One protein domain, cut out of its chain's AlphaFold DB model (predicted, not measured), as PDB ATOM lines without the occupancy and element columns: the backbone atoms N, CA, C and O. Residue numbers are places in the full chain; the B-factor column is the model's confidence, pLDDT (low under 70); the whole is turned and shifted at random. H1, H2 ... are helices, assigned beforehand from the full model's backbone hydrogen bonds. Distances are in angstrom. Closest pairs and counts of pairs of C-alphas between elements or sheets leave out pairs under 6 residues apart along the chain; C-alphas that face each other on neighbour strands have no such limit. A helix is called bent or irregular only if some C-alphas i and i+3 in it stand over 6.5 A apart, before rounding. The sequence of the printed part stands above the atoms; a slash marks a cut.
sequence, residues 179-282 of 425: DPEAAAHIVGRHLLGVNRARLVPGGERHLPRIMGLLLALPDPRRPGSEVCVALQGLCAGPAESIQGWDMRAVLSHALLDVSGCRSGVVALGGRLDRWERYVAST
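AT A GLANCE: This is residues 179 to 282 of the 425 residues of an uncharacterized protein of Streptomyces sp. KY70 (UniProt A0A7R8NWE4). Three helices, H1, H2 and H3, form an up-and-down bundle in which each runs against the one before it, with their centres at the corners of a triangle; H4 crosses H2 at a steep angle, and H5 lies beyond H4 at the far end of the model. The first residues of H1 and the last residues of H5 make the two ends of the long axis, while H2 is the helix with most neighbours, touching H1, H3 and H4. The printed part has 104 residues with five named helices, H1 to H5 in that order along the chain, and no named strand; the class is all helix, with 64 residues in the named helices. The whole is compact, with a radius of gyration of the C-alphas of 13.9 A, yet elongated in outline, spanning 46 by 27 by 21 A.

HOW THE PARTS SIT: From the first printed residue onward, H1, residues 180 to 197, and H2, residues 203 to 214, form a helical hairpin. They touch, with the closest C-alphas those of Ala 197 and Gly 203, 5.6 A apart, and run opposite ways at a shallow tilt of 3 degrees. H2 and H3, residues 225 to 235, form a second helical hairpin. They touch, with the closest C-alphas those of Glu 204 and Leu 234, 5.0 A apart, and run opposite ways at a tilt of 36 degrees, only just steep. H1 touches H3 with residues 191 to 195 alone; the C-alphas of Asn 195 and Ala 230 are the closest, 5.9 A apart, and the two run the same way at 38 degrees, only just steep. H4, residues 247 to 258, touches H2 with residues 248 to 252 alone, at a steep tilt of 54 degrees and the same way; the closest C-alphas are those of Leu 207 and Ala 249, 5.7 A apart. H3 and H4 are close but not clearly touching, with 7.1 A between the C-alphas of Cys 235 and His 253, their closest. H5, residues 270 to 280, touches no helix but is near H4: the C-alphas of Ala 254 and Leu 272, the closest, are 7.2 A apart, and the two run opposite ways at a steep tilt of 39 degrees. H5 is apart from H1, H2 and H3, and H1 is apart from H4. In H3, H4 and H5 every O i to N i+4 pair is within hydrogen-bond range; in H1 it is 13 of 14, and in H2 4 of 8, beside 8 of 9 O i to N i+3 pairs.

IN THESE COORDINATES: H1 begins at C-alpha 180, (-22.861, -54.068, 11.758), and is 25.4 A from first to last C-alpha, with a kink of 28 degrees near residue 190. H2 is 17.2 A long and irregular: C-alphas 205 and 208 are 7.0 A apart. H3 is 15.1 A long, from Ser 225 to Cys 235. H4 is 16.3 A long and begins at C-alpha 247, (-26.768, -24.724, 2.363). H5 is 15.0 A long and ends at C-alpha 280, (-20.012, -13.841, 3.493).

THE WHOLE: The two C-alphas farthest apart are those of Asp 179 and Ser 281, at 46.1 A. The printed part runs from residue 179 to residue 282 and has no cut. The link from H1 to H2 is tight, that from H2 to H3 is short, and those from H3 to H4 and from H4 to H5 are long, with 11 residues each. The mean pLDDT of the printed part is 80.3; it is under 70 at residues 237 to 240, 260, 262 to 264, 280 and 282.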
ATOM      1  N   ASP A 179     -23.742 -54.615  16.111       94.38
ATOM      2  CA  ASP A 179     -24.326 -55.430  15.052       94.38
ATOM      3  C   ASP A 179     -24.236 -54.682  13.701       94.38
ATOM      4  O   ASP A 179     -25.183 -54.018  13.255       94.38
ATOM      5  N   PRO A 180     -23.068 -54.742  13.035       91.19
ATOM      6  CA  PRO A 180     -22.861 -54.068  11.758       91.19
ATOM      7  C   PRO A 180     -23.698 -54.672  10.621       91.19
ATOM      8  O   PRO A 180     -23.924 -53.991   9.619       91.19
ATOM      9  N   GLU A 181     -24.158 -55.922  10.746       91.00
ATOM     10  CA  GLU A 181     -25.002 -56.569   9.737       91.00
ATOM     11  C   GLU A 181     -26.426 -56.005   9.778       91.00
ATOM     12  O   GLU A 181     -26.944 -55.592   8.734       91.00
ATOM     13  N   ALA A 182     -27.021 -55.885  10.970       91.81
ATOM     14  CA  ALA A 182     -28.309 -55.220  11.170       91.81
ATOM     15  C   ALA A 182     -28.262 -53.749  10.720       91.81
ATOM     16  O   ALA A 182     -29.112 -53.284   9.947       91.81
ATOM     17  N   ALA A 183     -27.207 -53.018  11.101       92.00
ATOM     18  CA  ALA A 183     -26.989 -51.645  10.646       92.00
ATOM     19  C   ALA A 183     -26.917 -51.551   9.108       92.00
ATOM     20  O   ALA A 183     -27.610 -50.730   8.494       92.00
ATOM     21  N   ALA A 184     -26.137 -52.427   8.461       89.38
ATOM     22  CA  ALA A 184     -26.024 -52.480   7.004       89.38
ATOM     23  C   ALA A 184     -27.358 -52.832   6.325       89.38
ATOM     24  O   ALA A 184     -27.685 -52.260   5.279       89.38
ATOM     25  N   HIS A 185     -28.159 -53.719   6.924       89.81
ATOM     26  CA  HIS A 185     -29.486 -54.067   6.424       89.81
ATOM     27  C   HIS A 185     -30.431 -52.854   6.407       89.81
ATOM     28  O   HIS A 185     -31.102 -52.591   5.399       89.81
ATOM     29  N   ILE A 186     -30.454 -52.060   7.483       90.25
ATOM     30  CA  ILE A 186     -31.230 -50.812   7.548       90.25
ATOM     31  C   ILE A 186     -30.735 -49.810   6.493       90.25
ATOM     32  O   ILE A 186     -31.544 -49.259   5.738       90.25
ATOM     33  N   VAL A 187     -29.416 -49.616   6.376       89.31
ATOM     34  CA  VAL A 187     -28.814 -48.722   5.370       89.31
ATOM     35  C   VAL A 187     -29.223 -49.127   3.950       89.31
ATOM     36  O   VAL A 187     -29.686 -48.277   3.181       89.31
ATOM     37  N   GLY A 188     -29.131 -50.416   3.611       88.00
ATOM     38  CA  GLY A 188     -29.504 -50.948   2.298       88.00
ATOM     39  C   GLY A 188     -30.951 -50.627   1.906       88.00
ATOM     40  O   GLY A 188     -31.212 -50.179   0.785       88.00
ATOM     41  N   ARG A 189     -31.902 -50.747   2.845       87.44
ATOM     42  CA  ARG A 189     -33.313 -50.387   2.601       87.44
ATOM     43  C   ARG A 189     -33.487 -48.907   2.259       87.44
ATOM     44  O   ARG A 189     -34.233 -48.577   1.333       87.44
ATOM     45  N   HIS A 190     -32.784 -48.007   2.947       85.31
ATOM     46  CA  HIS A 190     -32.872 -46.573   2.654       85.31
ATOM     47  C   HIS A 190     -32.204 -46.184   1.332       85.31
ATOM     48  O   HIS A 190     -32.700 -45.279   0.649       85.31
ATOM     49  N   LEU A 191     -31.130 -46.872   0.936       86.19
ATOM     50  CA  LEU A 191     -30.454 -46.619  -0.339       86.19
ATOM     51  C   LEU A 191     -31.376 -46.839  -1.542       86.19
ATOM     52  O   LEU A 191     -31.267 -46.107  -2.524       86.19
ATOM     53  N   LEU A 192     -32.341 -47.761  -1.466       84.44
ATOM     54  CA  LEU A 192     -33.341 -47.949  -2.525       84.44
ATOM     55  C   LEU A 192     -34.173 -46.680  -2.776       84.44
ATOM     56  O   LEU A 192     -34.429 -46.325  -3.928       84.44
ATOM     57  N   GLY A 193     -34.576 -45.977  -1.713       81.62
ATOM     58  CA  GLY A 193     -35.316 -44.715  -1.815       81.62
ATOM     59  C   GLY A 193     -34.452 -43.580  -2.366       81.62
ATOM     60  O   GLY A 193     -34.858 -42.866  -3.285       81.62
ATOM     61  N   VAL A 194     -33.220 -43.472  -1.871       83.31
ATOM     62  CA  VAL A 194     -32.229 -42.483  -2.322       83.31
ATOM     63  C   VAL A 194     -31.873 -42.665  -3.804       83.31
ATOM     64  O   VAL A 194     -31.809 -41.693  -4.557       83.31
ATOM     65  N   ASN A 195     -31.702 -43.911  -4.254       84.06
ATOM     66  CA  ASN A 195     -31.387 -44.238  -5.643       84.06
ATOM     67  C   ASN A 195     -32.500 -43.862  -6.624       84.06
ATOM     68  O   ASN A 195     -32.210 -43.632  -7.799       84.06
ATOM     69  N   ARG A 196     -33.752 -43.781  -6.161       83.56
ATOM     70  CA  ARG A 196     -34.862 -43.219  -6.943       83.56
ATOM     71  C   ARG A 196     -34.831 -41.692  -6.916       83.56
ATOM     72  O   ARG A 196     -34.986 -41.068  -7.960       83.56
ATOM     73  N   ALA A 197     -34.591 -41.100  -5.747       80.69
ATOM     74  CA  ALA A 197     -34.607 -39.652  -5.554       80.69
ATOM     75  C   ALA A 197     -33.529 -38.912  -6.366       80.69
ATOM     76  O   ALA A 197     -33.792 -37.841  -6.904       80.69
ATOM     77  N   ARG A 198     -32.341 -39.507  -6.534       79.38
ATOM     78  CA  ARG A 198     -31.250 -38.924  -7.343       79.38
ATOM     79  C   ARG A 198     -31.579 -38.744  -8.830       79.38
ATOM     80  O   ARG A 198     -30.851 -38.054  -9.528       79.38
ATOM     81  N   LEU A 199     -32.624 -39.407  -9.334       81.31
ATOM     82  CA  LEU A 199     -33.044 -39.317 -10.738       81.31
ATOM     83  C   LEU A 199     -33.989 -38.129 -10.991       81.31
ATOM     84  O   LEU A 199     -34.394 -37.903 -12.129       81.31
ATOM     85  N   VAL A 200     -34.362 -37.389  -9.944       81.06
ATOM     86  CA  VAL A 200     -35.320 -36.280  -9.995       81.06
ATOM     87  C   VAL A 200     -34.580 -34.950  -9.771       81.06
ATOM     88  O   VAL A 200     -33.663 -34.899  -8.947       81.06
ATOM     89  N   PRO A 201     -34.953 -33.851 -10.461       77.75
ATOM     90  CA  PRO A 201     -34.417 -32.523 -10.165       77.75
ATOM     91  C   PRO A 201     -34.618 -32.140  -8.692       77.75
ATOM     92  O   PRO A 201     -35.700 -32.346  -8.141       77.75
ATOM     93  N   GLY A 202     -33.598 -31.556  -8.058       76.94
ATOM     94  CA  GLY A 202     -33.634 -31.233  -6.625       76.94
ATOM     95  C   GLY A 202     -33.184 -32.378  -5.709       76.94
ATOM     96  O   GLY A 202     -33.395 -32.316  -4.495       76.94
ATOM     97  N   GLY A 203     -32.597 -33.440  -6.275       79.12
ATOM     98  CA  GLY A 203     -32.110 -34.603  -5.536       79.12
ATOM     99  C   GLY A 203     -31.097 -34.260  -4.437       79.12
ATOM    100  O   GLY A 203     -31.071 -34.937  -3.411       79.12
ATOM    101  N   GLU A 204     -30.327 -33.175  -4.580       80.31
ATOM    102  CA  GLU A 204     -29.324 -32.717  -3.608       80.31
ATOM    103  C   GLU A 204     -29.903 -32.474  -2.204       80.31
ATOM    104  O   GLU A 204     -29.202 -32.616  -1.202       80.31
ATOM    105  N   ARG A 205     -31.212 -32.208  -2.105       79.56
ATOM    106  CA  ARG A 205     -31.940 -32.072  -0.832       79.56
ATOM    107  C   ARG A 205     -31.934 -33.355   0.003       79.56
ATOM    108  O   ARG A 205     -32.148 -33.304   1.210       79.56
ATOM    109  N   HIS A 206     -31.669 -34.503  -0.619       82.25
ATOM    110  CA  HIS A 206     -31.528 -35.790   0.060       82.25
ATOM    111  C   HIS A 206     -30.099 -36.066   0.545       82.25
ATOM    112  O   HIS A 206     -29.871 -37.085   1.196       82.25
ATOM    113  N   LEU A 207     -29.133 -35.178   0.282       81.44
ATOM    114  CA  LEU A 207     -27.754 -35.378   0.719       81.44
ATOM    115  C   LEU A 207     -27.628 -35.479   2.252       81.44
ATOM    116  O   LEU A 207     -27.027 -36.455   2.706       81.44
ATOM    117  N   PRO A 208     -28.274 -34.617   3.074       77.31
ATOM    118  CA  PRO A 208     -28.253 -34.766   4.534       77.31
ATOM    119  C   PRO A 208     -28.797 -36.115   5.028       77.31
ATOM    120  O   PRO A 208     -28.372 -36.614   6.068       77.31
ATOM    121  N   ARG A 209     -29.717 -36.731   4.274       79.38
ATOM    122  CA  ARG A 209     -30.247 -38.063   4.584       79.38
ATOM    123  C   ARG A 209     -29.199 -39.152   4.355       79.38
ATOM    124  O   ARG A 209     -29.047 -40.003   5.223       79.38
ATOM    125  N   ILE A 210     -28.452 -39.121   3.243       82.00
ATOM    126  CA  ILE A 210     -27.335 -40.067   3.045       82.00
ATOM    127  C   ILE A 210     -26.258 -39.865   4.116       82.00
ATOM    128  O   ILE A 210     -25.683 -40.841   4.582       82.00
ATOM    129  N   MET A 211     -26.000 -38.625   4.540       81.12
ATOM    130  CA  MET A 211     -24.990 -38.346   5.569       81.12
ATOM    131  C   MET A 211     -25.282 -39.073   6.886       81.12
ATOM    132  O   MET A 211     -24.366 -39.619   7.492       81.12
ATOM    133  N   GLY A 212     -26.554 -39.164   7.287       80.00
ATOM    134  CA  GLY A 212     -26.953 -39.975   8.441       80.00
ATOM    135  C   GLY A 212     -26.682 -41.474   8.261       80.00
ATOM    136  O   GLY A 212     -26.336 -42.146   9.222       80.00
ATOM    137  N   LEU A 213     -26.779 -41.995   7.033       83.69
ATOM    138  CA  LEU A 213     -26.488 -43.402   6.731       83.69
ATOM    139  C   LEU A 213     -24.987 -43.695   6.680       83.69
ATOM    140  O   LEU A 213     -24.578 -44.800   7.018       83.69
ATOM    141  N   LEU A 214     -24.161 -42.723   6.276       88.12
ATOM    142  CA  LEU A 214     -22.703 -42.875   6.311       88.12
ATOM    143  C   LEU A 214     -22.199 -43.135   7.726       88.12
ATOM    144  O   LEU A 214     -21.296 -43.943   7.896       88.12
ATOM    145  N   LEU A 215     -22.807 -42.492   8.724       87.69
ATOM    146  CA  LEU A 215     -22.482 -42.691  10.136       87.69
ATOM    147  C   LEU A 215     -22.759 -44.114  10.637       87.69
ATOM    148  O   LEU A 215     -22.175 -44.521  11.632       87.69
ATOM    149  N   ALA A 216     -23.643 -44.858   9.966       88.81
ATOM    150  CA  ALA A 216     -23.961 -46.240  10.311       88.81
ATOM    151  C   ALA A 216     -22.993 -47.254   9.678       88.81
ATOM    152  O   ALA A 216     -23.084 -48.449   9.951       88.81
ATOM    153  N   LEU A 217     -22.084 -46.804   8.808       87.38
ATOM    154  CA  LEU A 217     -21.093 -47.678   8.194       87.38
ATOM    155  C   LEU A 217     -19.922 -47.927   9.156       87.38
ATOM    156  O   LEU A 217     -19.488 -46.992   9.828       87.38
ATOM    157  N   PRO A 218     -19.321 -49.133   9.139       83.38
ATOM    158  CA  PRO A 218     -18.122 -49.423   9.932       83.38
ATOM    159  C   PRO A 218     -16.946 -48.472   9.650       83.38
ATOM    160  O   PRO A 218     -16.177 -48.151  10.550       83.38
ATOM    161  N   ASP A 219     -16.803 -48.020   8.398       85.56
ATOM    162  CA  ASP A 219     -15.854 -46.977   7.997       85.56
ATOM    163  C   ASP A 219     -16.544 -45.973   7.049       85.56
ATOM    164  O   ASP A 219     -16.642 -46.224   5.839       85.56
ATOM    165  N   PRO A 220     -16.996 -44.812   7.559       86.12
ATOM    166  CA  PRO A 220     -17.649 -43.776   6.755       86.12
ATOM    167  C   PRO A 220     -16.761 -43.190   5.644       86.12
ATOM    168  O   PRO A 220     -17.273 -42.583   4.701       86.12
ATOM    169  N   ARG A 221     -15.431 -43.366   5.717       83.12
ATOM    170  CA  ARG A 221     -14.472 -42.888   4.702       83.12
ATOM    171  C   ARG A 221     -14.357 -43.832   3.509       83.12
ATOM    172  O   ARG A 221     -13.873 -43.428   2.443       83.12
ATOM    173  N   ARG A 222     -14.769 -45.089   3.683       83.81
ATOM    174  CA  ARG A 222     -14.756 -46.135   2.655       83.81
ATOM    175  C   ARG A 222     -16.163 -46.693   2.445       83.81
ATOM    176  O   ARG A 222     -16.391 -47.879   2.684       83.81
ATOM    177  N   PRO A 223     -17.105 -45.856   1.975       85.12
ATOM    178  CA  PRO A 223     -18.442 -46.331   1.681       85.12
ATOM    179  C   PRO A 223     -18.412 -47.453   0.637       85.12
ATOM    180  O   PRO A 223     -17.577 -47.464  -0.271       85.12
ATOM    181  N   GLY A 224     -19.339 -48.403   0.765       85.31
ATOM    182  CA  GLY A 224     -19.550 -49.438  -0.246       85.31
ATOM    183  C   GLY A 224     -19.959 -48.837  -1.596       85.31
ATOM    184  O   GLY A 224     -20.436 -47.702  -1.672       85.31
ATOM    185  N   SER A 225     -19.807 -49.611  -2.672       85.56
ATOM    186  CA  SER A 225     -20.064 -49.157  -4.048       85.56
ATOM    187  C   SER A 225     -21.457 -48.548  -4.238       85.56
ATOM    188  O   SER A 225     -21.585 -47.527  -4.908       85.56
ATOM    189  N   GLU A 226     -22.488 -49.117  -3.614       86.50
ATOM    190  CA  GLU A 226     -23.860 -48.606  -3.697       86.50
ATOM    191  C   GLU A 226     -24.007 -47.209  -3.086       86.50
ATOM    192  O   GLU A 226     -24.615 -46.322  -3.691       86.50
ATOM    193  N   VAL A 227     -23.395 -46.984  -1.920       87.31
ATOM    194  CA  VAL A 227     -23.385 -45.682  -1.245       87.31
ATOM    195  C   VAL A 227     -22.579 -44.672  -2.062       87.31
ATOM    196  O   VAL A 227     -23.046 -43.553  -2.266       87.31
ATOM    197  N   CYS A 228     -21.418 -45.062  -2.601       87.56
ATOM    198  CA  CYS A 228     -20.631 -44.216  -3.504       87.56
ATOM    199  C   CYS A 228     -21.451 -43.772  -4.718       87.56
ATOM    200  O   CYS A 228     -21.484 -42.592  -5.051       87.56
ATOM    201  N   VAL A 229     -22.153 -44.705  -5.360       87.00
ATOM    202  CA  VAL A 229     -22.976 -44.439  -6.544       87.00
ATOM    203  C   VAL A 229     -24.158 -43.521  -6.204       87.00
ATOM    204  O   VAL A 229     -24.492 -42.624  -6.984       87.00
ATOM    205  N   ALA A 230     -24.774 -43.681  -5.030       88.00
ATOM    206  CA  ALA A 230     -25.802 -42.765  -4.541       88.00
ATOM    207  C   ALA A 230     -25.245 -41.352  -4.282       88.00
ATOM    208  O   ALA A 230     -25.820 -40.376  -4.764       88.00
ATOM    209  N   LEU A 231     -24.100 -41.243  -3.596       87.50
ATOM    210  CA  LEU A 231     -23.412 -39.976  -3.321       87.50
ATOM    211  C   LEU A 231     -23.019 -39.243  -4.600       87.50
ATOM    212  O   LEU A 231     -23.300 -38.055  -4.731       87.50
ATOM    213  N   GLN A 232     -22.420 -39.952  -5.559       85.75
ATOM    214  CA  GLN A 232     -22.078 -39.404  -6.869       85.75
ATOM    215  C   GLN A 232     -23.316 -38.848  -7.564       85.75
ATOM    216  O   GLN A 232     -23.276 -37.726  -8.048       85.75
ATOM    217  N   GLY A 233     -24.425 -39.593  -7.564       84.88
ATOM    218  CA  GLY A 233     -25.676 -39.142  -8.173       84.88
ATOM    219  C   GLY A 233     -26.268 -37.898  -7.507       84.88
ATOM    220  O   GLY A 233     -26.709 -36.997  -8.209       84.88
ATOM    221  N   LEU A 234     -26.248 -37.814  -6.171       84.81
ATOM    222  CA  LEU A 234     -26.753 -36.637  -5.450       84.81
ATOM    223  C   LEU A 234     -25.846 -35.409  -5.581       84.81
ATOM    224  O   LEU A 234     -26.339 -34.285  -5.580       84.81
ATOM    225  N   CYS A 235     -24.531 -35.615  -5.684       81.31
ATOM    226  CA  CYS A 235     -23.558 -34.536  -5.855       81.31
ATOM    227  C   CYS A 235     -23.363 -34.148  -7.332       81.31
ATOM    228  O   CYS A 235     -22.799 -33.091  -7.621       81.31
ATOM    229  N   ALA A 236     -23.838 -34.972  -8.273       75.94
ATOM    230  CA  ALA A 236     -23.904 -34.682  -9.703       75.94
ATOM    231  C   ALA A 236     -25.078 -33.735  -9.998       75.94
ATOM    232  O   ALA A 236     -25.988 -34.047 -10.762       75.94
ATOM    233  N   GLY A 237     -25.094 -32.572  -9.349       64.00
ATOM    234  CA  GLY A 237     -26.114 -31.570  -9.622       64.00
ATOM    235  C   GLY A 237     -25.894 -30.902 -10.991       64.00
ATOM    236  O   GLY A 237     -24.751 -30.726 -11.421       64.00
ATOM    237  N   PRO A 238     -26.971 -30.480 -11.676       50.62
ATOM    238  CA  PRO A 238     -26.935 -29.970 -13.051       50.62
ATOM    239  C   PRO A 238     -26.373 -28.543 -13.216       50.62
ATOM    240  O   PRO A 238     -26.445 -27.992 -14.311       50.62
ATOM    241  N   ALA A 239     -25.854 -27.901 -12.163       54.50
ATOM    242  CA  ALA A 239     -25.586 -26.463 -12.167       54.50
ATOM    243  C   ALA A 239     -24.090 -26.112 -12.203       54.50
ATOM    244  O   ALA A 239     -23.302 -26.543 -11.361       54.50
ATOM    245  N   GLU A 240     -23.734 -25.194 -13.104       59.34
ATOM    246  CA  GLU A 240     -22.451 -24.478 -13.112       59.34
ATOM    247  C   GLU A 240     -22.218 -23.659 -11.816       59.34
ATOM    248  O   GLU A 240     -21.090 -23.251 -11.532       59.34
ATOM    249  N   SER A 241     -23.260 -23.455 -10.990       70.25
ATOM    250  CA  SER A 241     -23.216 -22.712  -9.725       70.25
ATOM    251  C   SER A 241     -23.916 -23.445  -8.573       70.25
ATOM    252  O   SER A 241     -25.088 -23.806  -8.666       70.25
ATOM    253  N   ILE A 242     -23.209 -23.585  -7.446       78.06
ATOM    254  CA  ILE A 242     -23.734 -24.125  -6.176       78.06
ATOM    255  C   ILE A 242     -24.447 -23.061  -5.315       78.06
ATOM    256  O   ILE A 242     -24.868 -23.344  -4.201       78.06
ATOM    257  N   GLN A 243     -24.586 -21.819  -5.796       76.44
ATOM    258  CA  GLN A 243     -25.185 -20.718  -5.019       76.44
ATOM    259  C   GLN A 243     -26.684 -20.902  -4.739       76.44
ATOM    260  O   GLN A 243     -27.181 -20.383  -3.746       76.44
ATOM    261  N   GLY A 244     -27.397 -21.629  -5.605       75.75
ATOM    262  CA  GLY A 244     -28.822 -21.936  -5.436       75.75
ATOM    263  C   GLY A 244     -29.101 -23.240  -4.686       75.75
ATOM    264  O   GLY A 244     -30.262 -23.620  -4.557       75.75
ATOM    265  N   TRP A 245     -28.059 -23.952  -4.248       81.06
ATOM    266  CA  TRP A 245     -28.224 -25.200  -3.510       81.06
ATOM    267  C   TRP A 245     -28.625 -24.921  -2.068       81.06
ATOM    268  O   TRP A 245     -28.283 -23.887  -1.490       81.06
ATOM    269  N   ASP A 246     -29.310 -25.893  -1.473       79.75
ATOM    270  CA  ASP A 246     -29.520 -25.913  -0.034       79.75
ATOM    271  C   ASP A 246     -28.168 -25.845   0.701       79.75
ATOM    272  O   ASP A 246     -27.233 -26.588   0.386       79.75
ATOM    273  N   MET A 247     -28.046 -24.946   1.682       78.94
ATOM    274  CA  MET A 247     -26.768 -24.724   2.363       78.94
ATOM    275  C   MET A 247     -26.282 -25.976   3.106       78.94
ATOM    276  O   MET A 247     -25.077 -26.213   3.164       78.94
ATOM    277  N   ARG A 248     -27.188 -26.812   3.635       78.81
ATOM    278  CA  ARG A 248     -26.823 -28.062   4.322       78.81
ATOM    279  C   ARG A 248     -26.282 -29.079   3.321       78.81
ATOM    280  O   ARG A 248     -25.342 -29.803   3.649       78.81
ATOM    281  N   ALA A 249     -26.815 -29.103   2.098       81.50
ATOM    282  CA  ALA A 249     -26.263 -29.907   1.010       81.50
ATOM    283  C   ALA A 249     -24.854 -29.432   0.609       81.50
ATOM    284  O   ALA A 249     -23.947 -30.255   0.501       81.50
ATOM    285  N   VAL A 250     -24.625 -28.117   0.477       82.38
ATOM    286  CA  VAL A 250     -23.283 -27.583   0.161       82.38
ATOM    287  C   VAL A 250     -22.270 -27.923   1.253       82.38
ATOM    288  O   VAL A 250     -21.190 -28.417   0.940       82.38
ATOM    289  N   LEU A 251     -22.624 -27.721   2.527       80.31
ATOM    290  CA  LEU A 251     -21.754 -28.071   3.653       80.31
ATOM    291  C   LEU A 251     -21.460 -29.574   3.698       80.31
ATOM    292  O   LEU A 251     -20.315 -29.967   3.901       80.31
ATOM    293  N   SER A 252     -22.464 -30.418   3.452       81.06
ATOM    294  CA  SER A 252     -22.277 -31.874   3.395       81.06
ATOM    295  C   SER A 252     -21.322 -32.279   2.266       81.06
ATOM    296  O   SER A 252     -20.432 -33.096   2.479       81.06
ATOM    297  N   HIS A 253     -21.454 -31.679   1.076       83.50
ATOM    298  CA  HIS A 253     -20.535 -31.918  -0.044       83.50
ATOM    299  C   HIS A 253     -19.119 -31.444   0.300       83.50
ATOM    300  O   HIS A 253     -18.166 -32.197   0.118       83.50
ATOM    301  N   ALA A 254     -18.975 -30.244   0.866       80.94
ATOM    302  CA  ALA A 254     -17.682 -29.717   1.294       80.94
ATOM    303  C   ALA A 254     -16.994 -30.639   2.307       80.94
ATOM    304  O   ALA A 254     -15.801 -30.903   2.183       80.94
ATOM    305  N   LEU A 255     -17.748 -31.185   3.261       80.75
ATOM    306  CA  LEU A 255     -17.207 -32.110   4.247       80.75
ATOM    307  C   LEU A 255     -16.704 -33.413   3.607       80.75
ATOM    308  O   LEU A 255     -15.607 -33.855   3.935       80.75
ATOM    309  N   LEU A 256     -17.462 -33.995   2.671       81.44
ATOM    310  CA  LEU A 256     -17.047 -35.197   1.932       81.44
ATOM    311  C   LEU A 256     -15.787 -34.968   1.082       81.44
ATOM    312  O   LEU A 256     -14.960 -35.874   0.958       81.44
ATOM    313  N   ASP A 257     -15.666 -33.778   0.487       80.25
ATOM    314  CA  ASP A 257     -14.515 -33.363  -0.320       80.25
ATOM    315  C   ASP A 257     -13.263 -33.213   0.560       80.25
ATOM    316  O   ASP A 257     -12.247 -33.876   0.339       80.25
ATOM    317  N   VAL A 258     -13.364 -32.424   1.637       75.06
ATOM    318  CA  VAL A 258     -12.251 -32.152   2.566       75.06
ATOM    319  C   VAL A 258     -11.807 -33.408   3.317       75.06
ATOM    320  O   VAL A 258     -10.619 -33.570   3.592       75.06
ATOM    321  N   SER A 259     -12.723 -34.329   3.624       72.62
ATOM    322  CA  SER A 259     -12.375 -35.571   4.316       72.62
ATOM    323  C   SER A 259     -11.695 -36.613   3.425       72.62
ATOM    324  O   SER A 259     -11.358 -37.696   3.908       72.62
ATOM    325  N   GLY A 260     -11.565 -36.361   2.117       67.94
ATOM    326  CA  GLY A 260     -11.030 -37.335   1.165       67.94
ATOM    327  C   GLY A 260     -11.842 -38.634   1.112       67.94
ATOM    328  O   GLY A 260     -11.277 -39.704   0.866       67.94
ATOM    329  N   CYS A 261     -13.156 -38.563   1.376       71.50
ATOM    330  CA  CYS A 261     -14.032 -39.729   1.312       71.50
ATOM    331  C   CYS A 261     -13.935 -40.342  -0.093       71.50
ATOM    332  O   CYS A 261     -14.146 -39.649  -1.092       71.50
ATOM    333  N   ARG A 262     -13.622 -41.645  -0.199       67.50
ATOM    334  CA  ARG A 262     -13.398 -42.350  -1.484       67.50
ATOM    335  C   ARG A 262     -14.702 -42.654  -2.230       67.50
ATOM    336  O   ARG A 262     -14.884 -43.726  -2.794       67.50
ATOM    337  N   SER A 263     -15.613 -41.694  -2.231       67.25
ATOM    338  CA  SER A 263     -16.923 -41.767  -2.863       67.25
ATOM    339  C   SER A 263     -16.872 -41.487  -4.365       67.25
ATOM    340  O   SER A 263     -17.840 -41.764  -5.064       67.25
ATOM    341  N   GLY A 264     -15.763 -40.948  -4.893       66.94
ATOM    342  CA  GLY A 264     -15.671 -40.492  -6.287       66.94
ATOM    343  C   GLY A 264     -16.519 -39.246  -6.570       66.94
ATOM    344  O   GLY A 264     -16.802 -38.942  -7.726       66.94
ATOM    345  N   VAL A 265     -16.947 -38.541  -5.519       76.00
ATOM    346  CA  VAL A 265     -17.620 -37.246  -5.618       76.00
ATOM    347  C   VAL A 265     -16.649 -36.210  -6.192       76.00
ATOM    348  O   VAL A 265     -15.482 -36.147  -5.810       76.00
ATOM    349  N   VAL A 266     -17.132 -35.396  -7.134       77.62
ATOM    350  CA  VAL A 266     -16.331 -34.335  -7.756       77.62
ATOM    351  C   VAL A 266     -16.002 -33.270  -6.715       77.62
ATOM    352  O   VAL A 266     -16.915 -32.715  -6.099       77.62
ATOM    353  N   ALA A 267     -14.715 -32.951  -6.575       78.12
ATOM    354  CA  ALA A 267     -14.249 -31.904  -5.676       78.12
ATOM    355  C   ALA A 267     -14.956 -30.567  -5.952       78.12
ATOM    356  O   ALA A 267     -15.199 -30.177  -7.104       78.12
ATOM    357  N   LEU A 268     -15.302 -29.835  -4.895       76.62
ATOM    358  CA  LEU A 268     -15.896 -28.509  -5.029       76.62
ATOM    359  C   LEU A 268     -14.873 -27.519  -5.597       76.62
ATOM    360  O   LEU A 268     -15.241 -26.681  -6.430       76.62
ATOM    361  N   GLY A 269     -13.599 -27.651  -5.214       77.38
ATOM    362  CA  GLY A 269     -12.521 -26.745  -5.622       77.38
ATOM    363  C   GLY A 269     -12.875 -25.281  -5.334       77.38
ATOM    364  O   GLY A 269     -13.618 -24.982  -4.402       77.38
ATOM    365  N   GLY A 270     -12.458 -24.352  -6.203       76.69
ATOM    366  CA  GLY A 270     -12.755 -22.913  -6.056       76.69
ATOM    367  C   GLY A 270     -14.248 -22.524  -6.125       76.69
ATOM    368  O   GLY A 270     -14.584 -21.337  -6.124       76.69
ATOM    369  N   ARG A 271     -15.177 -23.490  -6.233       79.75
ATOM    370  CA  ARG A 271     -16.616 -23.245  -6.037       79.75
ATOM    371  C   ARG A 271     -16.947 -23.024  -4.565       79.75
ATOM    372  O   ARG A 271     -17.780 -22.160  -4.307       79.75
ATOM    373  N   LEU A 272     -16.282 -23.722  -3.639       78.75
ATOM    374  CA  LEU A 272     -16.495 -23.525  -2.205       78.75
ATOM    375  C   LEU A 272     -16.081 -22.107  -1.796       78.75
ATOM    376  O   LEU A 272     -16.917 -21.379  -1.283       78.75
ATOM    377  N   ASP A 273     -14.894 -21.639  -2.199       78.69
ATOM    378  CA  ASP A 273     -14.441 -20.260  -1.935       78.69
ATOM    379  C   ASP A 273     -15.392 -19.189  -2.502       78.69
ATOM    380  O   ASP A 273     -15.514 -18.078  -1.979       78.69
ATOM    381  N   ARG A 274     -16.040 -19.469  -3.644       79.62
ATOM    382  CA  ARG A 274     -17.055 -18.574  -4.229       79.62
ATOM    383  C   ARG A 274     -18.354 -18.602  -3.436       79.62
ATOM    384  O   ARG A 274     -18.966 -17.550  -3.261       79.62
ATOM    385  N   TRP A 275     -18.771 -19.778  -2.981       81.06
ATOM    386  CA  TRP A 275     -19.950 -19.940  -2.142       81.06
ATOM    387  C   TRP A 275     -19.740 -19.308  -0.765       81.06
ATOM    388  O   TRP A 275     -20.585 -18.539  -0.332       81.06
ATOM    389  N   GLU A 276     -18.583 -19.499  -0.138       76.94
ATOM    390  CA  GLU A 276     -18.219 -18.856   1.124       76.94
ATOM    391  C   GLU A 276     -18.208 -17.336   1.000       76.94
ATOM    392  O   GLU A 276     -18.762 -16.663   1.860       76.94
ATOM    393  N   ARG A 277     -17.665 -16.773  -0.089       78.12
ATOM    394  CA  ARG A 277     -17.748 -15.324  -0.357       78.12
ATOM    395  C   ARG A 277     -19.182 -14.837  -0.565       78.12
ATOM    396  O   ARG A 277     -19.527 -13.756  -0.101       78.12
ATOM    397  N   TYR A 278     -20.023 -15.625  -1.229       77.50
ATOM    398  CA  TYR A 278     -21.444 -15.319  -1.404       77.50
ATOM    399  C   TYR A 278     -22.216 -15.360  -0.070       77.50
ATOM    400  O   TYR A 278     -22.993 -14.456   0.253       77.50
ATOM    401  N   VAL A 279     -21.944 -16.365   0.760       73.38
ATOM    402  CA  VAL A 279     -22.482 -16.481   2.121       73.38
ATOM    403  C   VAL A 279     -21.838 -15.447   3.054       73.38
ATOM    404  O   VAL A 279     -22.448 -15.020   4.028       73.38
ATOM    405  N   ALA A 280     -20.636 -14.942   2.759       69.50
ATOM    406  CA  ALA A 280     -20.012 -13.841   3.493       69.50
ATOM    407  C   ALA A 280     -20.819 -12.541   3.408       69.50
ATOM    408  O   ALA A 280     -20.875 -11.789   4.378       69.50
ATOM    409  N   SER A 281     -21.509 -12.322   2.291       71.69
ATOM    410  CA  SER A 281     -22.410 -11.184   2.098       71.69
ATOM    411  C   SER A 281     -23.860 -11.434   2.531       71.69
ATOM    412  O   SER A 281     -24.678 -10.525   2.415       71.69
ATOM    413  N   THR A 282     -24.194 -12.629   3.030       67.38
ATOM    414  CA  THR A 282     -25.580 -13.033   3.320       67.38
ATOM    415  C   THR A 282     -25.717 -13.487   4.782       67.38
ATOM    416  O   THR A 282     -24.830 -14.178   5.284       67.38
TER     417      THR A 282